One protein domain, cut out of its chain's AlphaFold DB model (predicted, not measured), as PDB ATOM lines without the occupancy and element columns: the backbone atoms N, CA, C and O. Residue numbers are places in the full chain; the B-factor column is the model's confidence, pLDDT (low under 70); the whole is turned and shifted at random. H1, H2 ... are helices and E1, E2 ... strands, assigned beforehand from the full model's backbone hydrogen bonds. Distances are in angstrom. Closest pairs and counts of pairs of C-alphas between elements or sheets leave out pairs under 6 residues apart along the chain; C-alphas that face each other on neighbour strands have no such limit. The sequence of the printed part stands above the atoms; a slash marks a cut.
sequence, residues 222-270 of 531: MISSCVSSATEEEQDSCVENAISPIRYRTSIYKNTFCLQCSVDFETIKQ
ATOM      1  N   MET A 222      -1.450  26.811  -6.433       87.56
ATOM      2  CA  MET A 222      -0.592  25.744  -6.915       87.56
ATOM      3  C   MET A 222      -0.131  26.043  -8.345       87.56
ATOM      4  O   MET A 222      -0.942  26.354  -9.214       87.56
ATOM      5  N   ILE A 223       1.171  25.925  -8.594       91.31
ATOM      6  CA  ILE A 223       1.758  26.033  -9.928       91.31
ATOM      7  C   ILE A 223       1.397  24.757 -10.691       91.31
ATOM      8  O   ILE A 223       1.926  23.677 -10.413       91.31
ATOM      9  N   SER A 224       0.444  24.891 -11.607       92.44
ATOM     10  CA  SER A 224      -0.125  23.814 -12.424       92.44
ATOM     11  C   SER A 224       0.235  23.920 -13.907       92.44
ATOM     12  O   SER A 224      -0.306  23.177 -14.721       92.44
ATOM     13  N   SER A 225       1.139  24.834 -14.257       94.94
ATOM     14  CA  SER A 225       1.680  25.011 -15.600       94.94
ATOM     15  C   SER A 225       3.188  25.249 -15.537       94.94
ATOM     16  O   SER A 225       3.700  25.769 -14.546       94.94
ATOM     17  N   CYS A 226       3.889  24.861 -16.598       95.12
ATOM     18  CA  CYS A 226       5.331  25.052 -16.733       95.12
ATOM     19  C   CYS A 226       5.694  26.463 -17.205       95.12
ATOM     20  O   CYS A 226       4.847  27.209 -17.705       95.12
ATOM     21  N   VAL A 227       6.984  26.814 -17.122       94.44
ATOM     22  CA  VAL A 227       7.491  27.990 -17.843       94.44
ATOM     23  C   VAL A 227       7.442  27.751 -19.353       94.44
ATOM     24  O   VAL A 227       7.572  26.625 -19.824       94.44
ATOM     25  N   SER A 228       7.303  28.821 -20.136       93.50
ATOM     26  CA  SER A 228       7.149  28.744 -21.598       93.50
ATOM     27  C   SER A 228       8.346  28.139 -22.344       93.50
ATOM     28  O   SER A 228       8.256  27.923 -23.548       93.50
ATOM     29  N   SER A 229       9.479  27.929 -21.671       93.44
ATOM     30  CA  SER A 229      10.668  27.270 -22.223       93.44
ATOM     31  C   SER A 229      10.674  25.749 -22.048       93.44
ATOM     32  O   SER A 229      11.546  25.104 -22.622       93.44
ATOM     33  N   ALA A 230       9.761  25.187 -21.248       93.25
ATOM     34  CA  ALA A 230       9.634  23.743 -21.077       93.25
ATOM     35  C   ALA A 230       9.171  23.076 -22.377       93.25
ATOM     36  O   ALA A 230       8.455  23.690 -23.175       93.25
ATOM     37  N   THR A 231       9.554  21.819 -22.575       94.44
ATOM     38  CA  THR A 231       9.109  21.030 -23.731       94.44
ATOM     39  C   THR A 231       7.601  20.755 -23.671       94.44
ATOM     40  O   THR A 231       7.000  20.794 -22.598       94.44
ATOM     41  N   GLU A 232       6.974  20.484 -24.819       96.00
ATOM     42  CA  GLU A 232       5.540  20.145 -24.895       96.00
ATOM     43  C   GLU A 232       5.219  18.909 -24.038       96.00
ATOM     44  O   GLU A 232       4.299  18.946 -23.234       96.00
ATOM     45  N   GLU A 233       6.075  17.883 -24.070       93.19
ATOM     46  CA  GLU A 233       5.928  16.668 -23.252       93.19
ATOM     47  C   GLU A 233       5.958  16.948 -21.737       93.19
ATOM     48  O   GLU A 233       5.197  16.353 -20.970       93.19
ATOM     49  N   GLU A 234       6.805  17.874 -21.276       87.94
ATOM     50  CA  GLU A 234       6.846  18.289 -19.868       87.94
ATOM     51  C   GLU A 234       5.615  19.113 -19.473       87.94
ATOM     52  O   GLU A 234       5.097  18.962 -18.362       87.94
ATOM     53  N   GLN A 235       5.146  19.979 -20.377       93.06
ATOM     54  CA  GLN A 235       3.925  20.763 -20.194       93.06
ATOM     55  C   GLN A 235       2.711  19.847 -20.071       93.06
ATOM     56  O   GLN A 235       1.973  19.952 -19.086       93.06
ATOM     57  N   ASP A 236       2.569  18.903 -20.996       92.00
ATOM     58  CA  ASP A 236       1.513  17.898 -20.989       92.00
ATOM     59  C   ASP A 236       1.612  17.043 -19.725       92.00
ATOM     60  O   ASP A 236       0.638  16.892 -18.996       92.00
ATOM     61  N   SER A 237       2.816  16.606 -19.345       87.56
ATOM     62  CA  SER A 237       3.016  15.850 -18.105       87.56
ATOM     63  C   SER A 237       2.631  16.645 -16.852       87.56
ATOM     64  O   SER A 237       2.078  16.082 -15.909       87.56
ATOM     65  N   CYS A 238       2.881  17.952 -16.798       89.06
ATOM     66  CA  CYS A 238       2.434  18.796 -15.689       89.06
ATOM     67  C   CYS A 238       0.895  18.935 -15.661       89.06
ATOM     68  O   CYS A 238       0.266  18.820 -14.596       89.06
ATOM     69  N   VAL A 239       0.268  19.125 -16.823       88.38
ATOM     70  CA  VAL A 239      -1.173  19.393 -16.955       88.38
ATOM     71  C   VAL A 239      -2.027  18.130 -16.836       88.38
ATOM     72  O   VAL A 239      -3.058  18.171 -16.165       88.38
ATOM     73  N   GLU A 240      -1.604  17.012 -17.411       83.81
ATOM     74  CA  GLU A 240      -2.400  15.786 -17.513       83.81
ATOM     75  C   GLU A 240      -2.204  14.843 -16.324       83.81
ATOM     76  O   GLU A 240      -3.152  14.174 -15.912       83.81
ATOM     77  N   ASN A 241      -1.016  14.812 -15.706       77.56
ATOM     78  CA  ASN A 241      -0.788  13.903 -14.581       77.56
ATOM     79  C   ASN A 241      -1.551  14.314 -13.314       77.56
ATOM     80  O   ASN A 241      -1.867  15.491 -13.075       77.56
ATOM     81  N   ALA A 242      -1.784  13.302 -12.473       71.69
ATOM     82  CA  ALA A 242      -2.526  13.407 -11.228       71.69
ATOM     83  C   ALA A 242      -1.963  14.484 -10.281       71.69
ATOM     84  O   ALA A 242      -0.770  14.812 -10.294       71.69
ATOM     85  N   ILE A 243      -2.841  15.046  -9.449       74.81
ATOM     86  CA  ILE A 243      -2.480  16.066  -8.463       74.81
ATOM     87  C   ILE A 243      -1.729  15.379  -7.317       74.81
ATOM     88  O   ILE A 243      -2.324  14.752  -6.444       74.81
ATOM     89  N   SER A 244      -0.407  15.527  -7.314       74.88
ATOM     90  CA  SER A 244       0.488  15.087  -6.242       74.88
ATOM     91  C   SER A 244       1.302  16.294  -5.789       74.88
ATOM     92  O   SER A 244       2.413  16.497  -6.274       74.88
ATOM     93  N   PRO A 245       0.730  17.164  -4.934       76.12
ATOM     94  CA  PRO A 245       1.310  18.468  -4.669       76.12
ATOM     95  C   PRO A 245       2.691  18.348  -4.035       76.12
ATOM     96  O   PRO A 245       2.892  17.593  -3.084       76.12
ATOM     97  N   ILE A 246       3.641  19.133  -4.536       75.69
ATOM     98  CA  ILE A 246       5.008  19.173  -4.018       75.69
ATOM     99  C   ILE A 246       5.334  20.601  -3.660       75.69
ATOM    100  O   ILE A 246       5.230  21.510  -4.483       75.69
ATOM    101  N   ARG A 247       5.772  20.811  -2.426       75.25
ATOM    102  CA  ARG A 247       6.283  22.108  -2.017       75.25
ATOM    103  C   ARG A 247       7.778  22.189  -2.281       75.25
ATOM    104  O   ARG A 247       8.539  21.342  -1.827       75.25
ATOM    105  N   TYR A 248       8.189  23.248  -2.966       78.75
ATOM    106  CA  TYR A 248       9.589  23.608  -3.129       78.75
ATOM    107  C   TYR A 248       9.757  25.086  -2.778       78.75
ATOM    108  O   TYR A 248       9.160  25.971  -3.401       78.75
ATOM    109  N   ARG A 249      10.559  25.353  -1.739       82.75
ATOM    110  CA  ARG A 249      10.686  26.675  -1.109       82.75
ATOM    111  C   ARG A 249       9.307  27.193  -0.650       82.75
ATOM    112  O   ARG A 249       8.587  26.545   0.109       82.75
ATOM    113  N   THR A 250       8.907  28.373  -1.114       79.06
ATOM    114  CA  THR A 250       7.632  29.017  -0.772       79.06
ATOM    115  C   THR A 250       6.479  28.629  -1.697       79.06
ATOM    116  O   THR A 250       5.347  29.010  -1.418       79.06
ATOM    117  N   SER A 251       6.747  27.894  -2.779       85.06
ATOM    118  CA  SER A 251       5.760  27.583  -3.817       85.06
ATOM    119  C   SER A 251       5.311  26.127  -3.746       85.06
ATOM    120  O   SER A 251       6.084  25.247  -3.367       85.06
ATOM    121  N   ILE A 252       4.057  25.878  -4.115       82.94
ATOM    122  CA  ILE A 252       3.475  24.537  -4.212       82.94
ATOM    123  C   ILE A 252       3.241  24.257  -5.690       82.94
ATOM    124  O   ILE A 252       2.623  25.062  -6.378       82.94
ATOM    125  N   TYR A 253       3.735  23.128  -6.168       87.19
ATOM    126  CA  TYR A 253       3.618  22.658  -7.541       87.19
ATOM    127  C   TYR A 253       2.617  21.513  -7.585       87.19
ATOM    128  O   TYR A 253       2.521  20.750  -6.624       87.19
ATOM    129  N   LYS A 254       1.869  21.389  -8.681       86.50
ATOM    130  CA  LYS A 254       0.801  20.388  -8.811       86.50
ATOM    131  C   LYS A 254       1.285  18.953  -8.779       86.50
ATOM    132  O   LYS A 254       0.611  18.097  -8.215       86.50
ATOM    133  N   ASN A 255       2.435  18.707  -9.380       85.12
ATOM    134  CA  ASN A 255       3.105  17.421  -9.401       85.12
ATOM    135  C   ASN A 255       4.605  17.636  -9.647       85.12
ATOM    136  O   ASN A 255       5.074  18.769  -9.795       85.12
ATOM    137  N   THR A 256       5.365  16.539  -9.661       82.56
ATOM    138  CA  THR A 256       6.823  16.580  -9.861       82.56
ATOM    139  C   THR A 256       7.200  17.147 -11.220       82.56
ATOM    140  O   THR A 256       8.167  17.895 -11.315       82.56
ATOM    141  N   PHE A 257       6.385  16.894 -12.244       88.19
ATOM    142  CA  PHE A 257       6.603  17.423 -13.585       88.19
ATOM    143  C   PHE A 257       6.468  18.942 -13.592       88.19
ATOM    144  O   PHE A 257       7.362  19.624 -14.076       88.19
ATOM    145  N   CYS A 258       5.436  19.486 -12.936       90.62
ATOM    146  CA  CYS A 258       5.278  20.929 -12.770       90.62
ATOM    147  C   CYS A 258       6.461  21.573 -12.044       90.62
ATOM    148  O   CYS A 258       6.853  22.685 -12.384       90.62
ATOM    149  N   LEU A 259       7.042  20.894 -11.051       89.25
ATOM    150  CA  LEU A 259       8.257  21.365 -10.387       89.25
ATOM    151  C   LEU A 259       9.460  21.338 -11.341       89.25
ATOM    152  O   LEU A 259      10.149  22.347 -11.476       89.25
ATOM    153  N   GLN A 260       9.690  20.202 -12.005       88.19
ATOM    154  CA  GLN A 260      10.789  19.973 -12.949       88.19
ATOM    155  C   GLN A 260      10.808  20.998 -14.078       88.19
ATOM    156  O   GLN A 260      11.851  21.574 -14.367       88.19
ATOM    157  N   CYS A 261       9.646  21.277 -14.655       92.56
ATOM    158  CA  CYS A 261       9.521  22.162 -15.800       92.56
ATOM    159  C   CYS A 261       9.391  23.649 -15.436       92.56
ATOM    160  O   CYS A 261       9.406  24.489 -16.330       92.56
ATOM    161  N   SER A 262       9.195  23.992 -14.158       92.56
ATOM    162  CA  SER A 262       9.060  25.389 -13.707       92.56
ATOM    163  C   SER A 262      10.302  25.915 -13.002       92.56
ATOM    164  O   SER A 262      10.498  27.128 -12.917       92.56
ATOM    165  N   VAL A 263      11.124  25.020 -12.457       89.75
ATOM    166  CA  VAL A 263      12.353  25.370 -11.754       89.75
ATOM    167  C   VAL A 263      13.533  25.041 -12.653       89.75
ATOM    168  O   VAL A 263      13.752  23.888 -13.007       89.75
ATOM    169  N   ASP A 264      14.325  26.053 -12.993       84.00
ATOM    170  CA  ASP A 264      15.596  25.835 -13.673       84.00
ATOM    171  C   ASP A 264      16.589  25.170 -12.706       84.00
ATOM    172  O   ASP A 264      17.215  25.809 -11.857       84.00
ATOM    173  N   PHE A 265      16.702  23.848 -12.805       74.44
ATOM    174  CA  PHE A 265      17.651  23.078 -12.011       74.44
ATOM    175  C   PHE A 265      19.098  23.257 -12.485       74.44
ATOM    176  O   PHE A 265      20.014  22.938 -11.725       74.44
ATOM    177  N   GLU A 266      19.350  23.779 -13.691       68.69
ATOM    178  CA  GLU A 266      20.715  23.978 -14.188       68.69
ATOM    179  C   GLU A 266      21.429  25.116 -13.465       68.69
ATOM    180  O   GLU A 266      22.607  24.980 -13.132       68.69
ATOM    181  N   THR A 267      20.704  26.175 -13.099       61.94
ATOM    182  CA  THR A 267      21.228  27.222 -12.210       61.94
ATOM    183  C   THR A 267      21.431  26.744 -10.767       61.94
ATOM    184  O   THR A 267      22.224  27.333 -10.037       61.94
ATOM    185  N   ILE A 268      20.787  25.647 -10.350       60.47
ATOM    186  CA  ILE A 268      20.907  25.070  -8.998       60.47
ATOM    187  C   ILE A 268      22.050  24.043  -8.908       60.47
ATOM    188  O   ILE A 268      22.641  23.879  -7.843       60.47
ATOM    189  N   LYS A 269      22.435  23.392 -10.017       52.19
ATOM    190  CA  LYS A 269      23.528  22.394 -10.059       52.19
ATOM    191  C   LYS A 269      24.891  22.921  -9.570       52.19
ATOM    192  O   LYS A 269      25.763  22.105  -9.282       52.19
ATOM    193  N   GLN A 270      25.093  24.239  -9.467       52.50
ATOM    194  CA  GLN A 270      26.338  24.833  -8.956       52.50
ATOM    195  C   GLN A 270      26.383  25.039  -7.434       52.50
ATOM    196  O   GLN A 270      27.483  25.131  -6.895       52.50
TER     197      GLN A 270
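This is residues 222 to 270 of the 531 residues of the protein "SMB domain-containing protein" of Lottia gigantea (UniProt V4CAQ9). What shape do these atoms make? A short helix, H2, sits in the middle between a small two-stranded hairpin, E1 and E2, and a second helix, H1, which packs on H2 at a steep tilt. Residues 222 to 231 run from beside E2 to the first residue of H1, and residues 265 to 270 stick out as a free tail that adds to the length. What is it made of? The printed part has 49 residues with two named helices and two named strands, in the order H1, E1, E2, H2; the sheet, of order E1 - E2, is antiparallel, and the class is mixed, helices and strands, with under half of the residues in named elements. How large is it? It is compact, with a radius of gyration of the C-alphas of 10.2 A and spans of 31 by 23 by 13 A.

Where is the first named element? H1 is residues 232 to 240, 11.7 A from first to last C-alpha, and C-alpha 232 is at (5.540, 20.145, -24.895). Where are the strands? E1 is residues 246 to 248, 6.4 A long, with C-alpha 246 at (5.008, 19.173, -4.018). E2 is residues 251 to 253, 6.5 A long. Where does the last element end? H2, residues 256 to 262, is 9.9 A long and ends with C-alpha 262 at (9.060, 25.389, -13.707).

How do the helices stand? H1 and H2 touch, the closest C-alphas being those of Cys 238 and Cys 258, 4.6 A apart. They run opposite ways at a steep tilt of 50 degrees. In both H1 and H2 every O i to N i+4 pair is within hydrogen-bond range. How are the strands paired? E1 and E2 form a hairpin, antiparallel at 146 degrees between their directions; N 246 and O 253 are within hydrogen-bond range at 2.9 A, and so are N 253 and O 246 at 2.8 A. Residues 222 to 223 also pair, parallel, with residues 252 to 253 of E2. What is near the hairpin? The closest C-alphas of E2 and H2 are those of Tyr 253 and Leu 259, 5.6 A apart, while H1 and E2 are apart.

How far does it reach? The two C-alphas farthest apart are those of Glu 240 and Gln 270, 31.3 A. Is the backbone whole, and how are its elements joined? The printed part has no cut, and the links H1 to E1, E1 to E2 and E2 to H2 are tight. Where is confidence low? The mean pLDDT of the printed part is 83.7, and residues 266 to 270 are under 70.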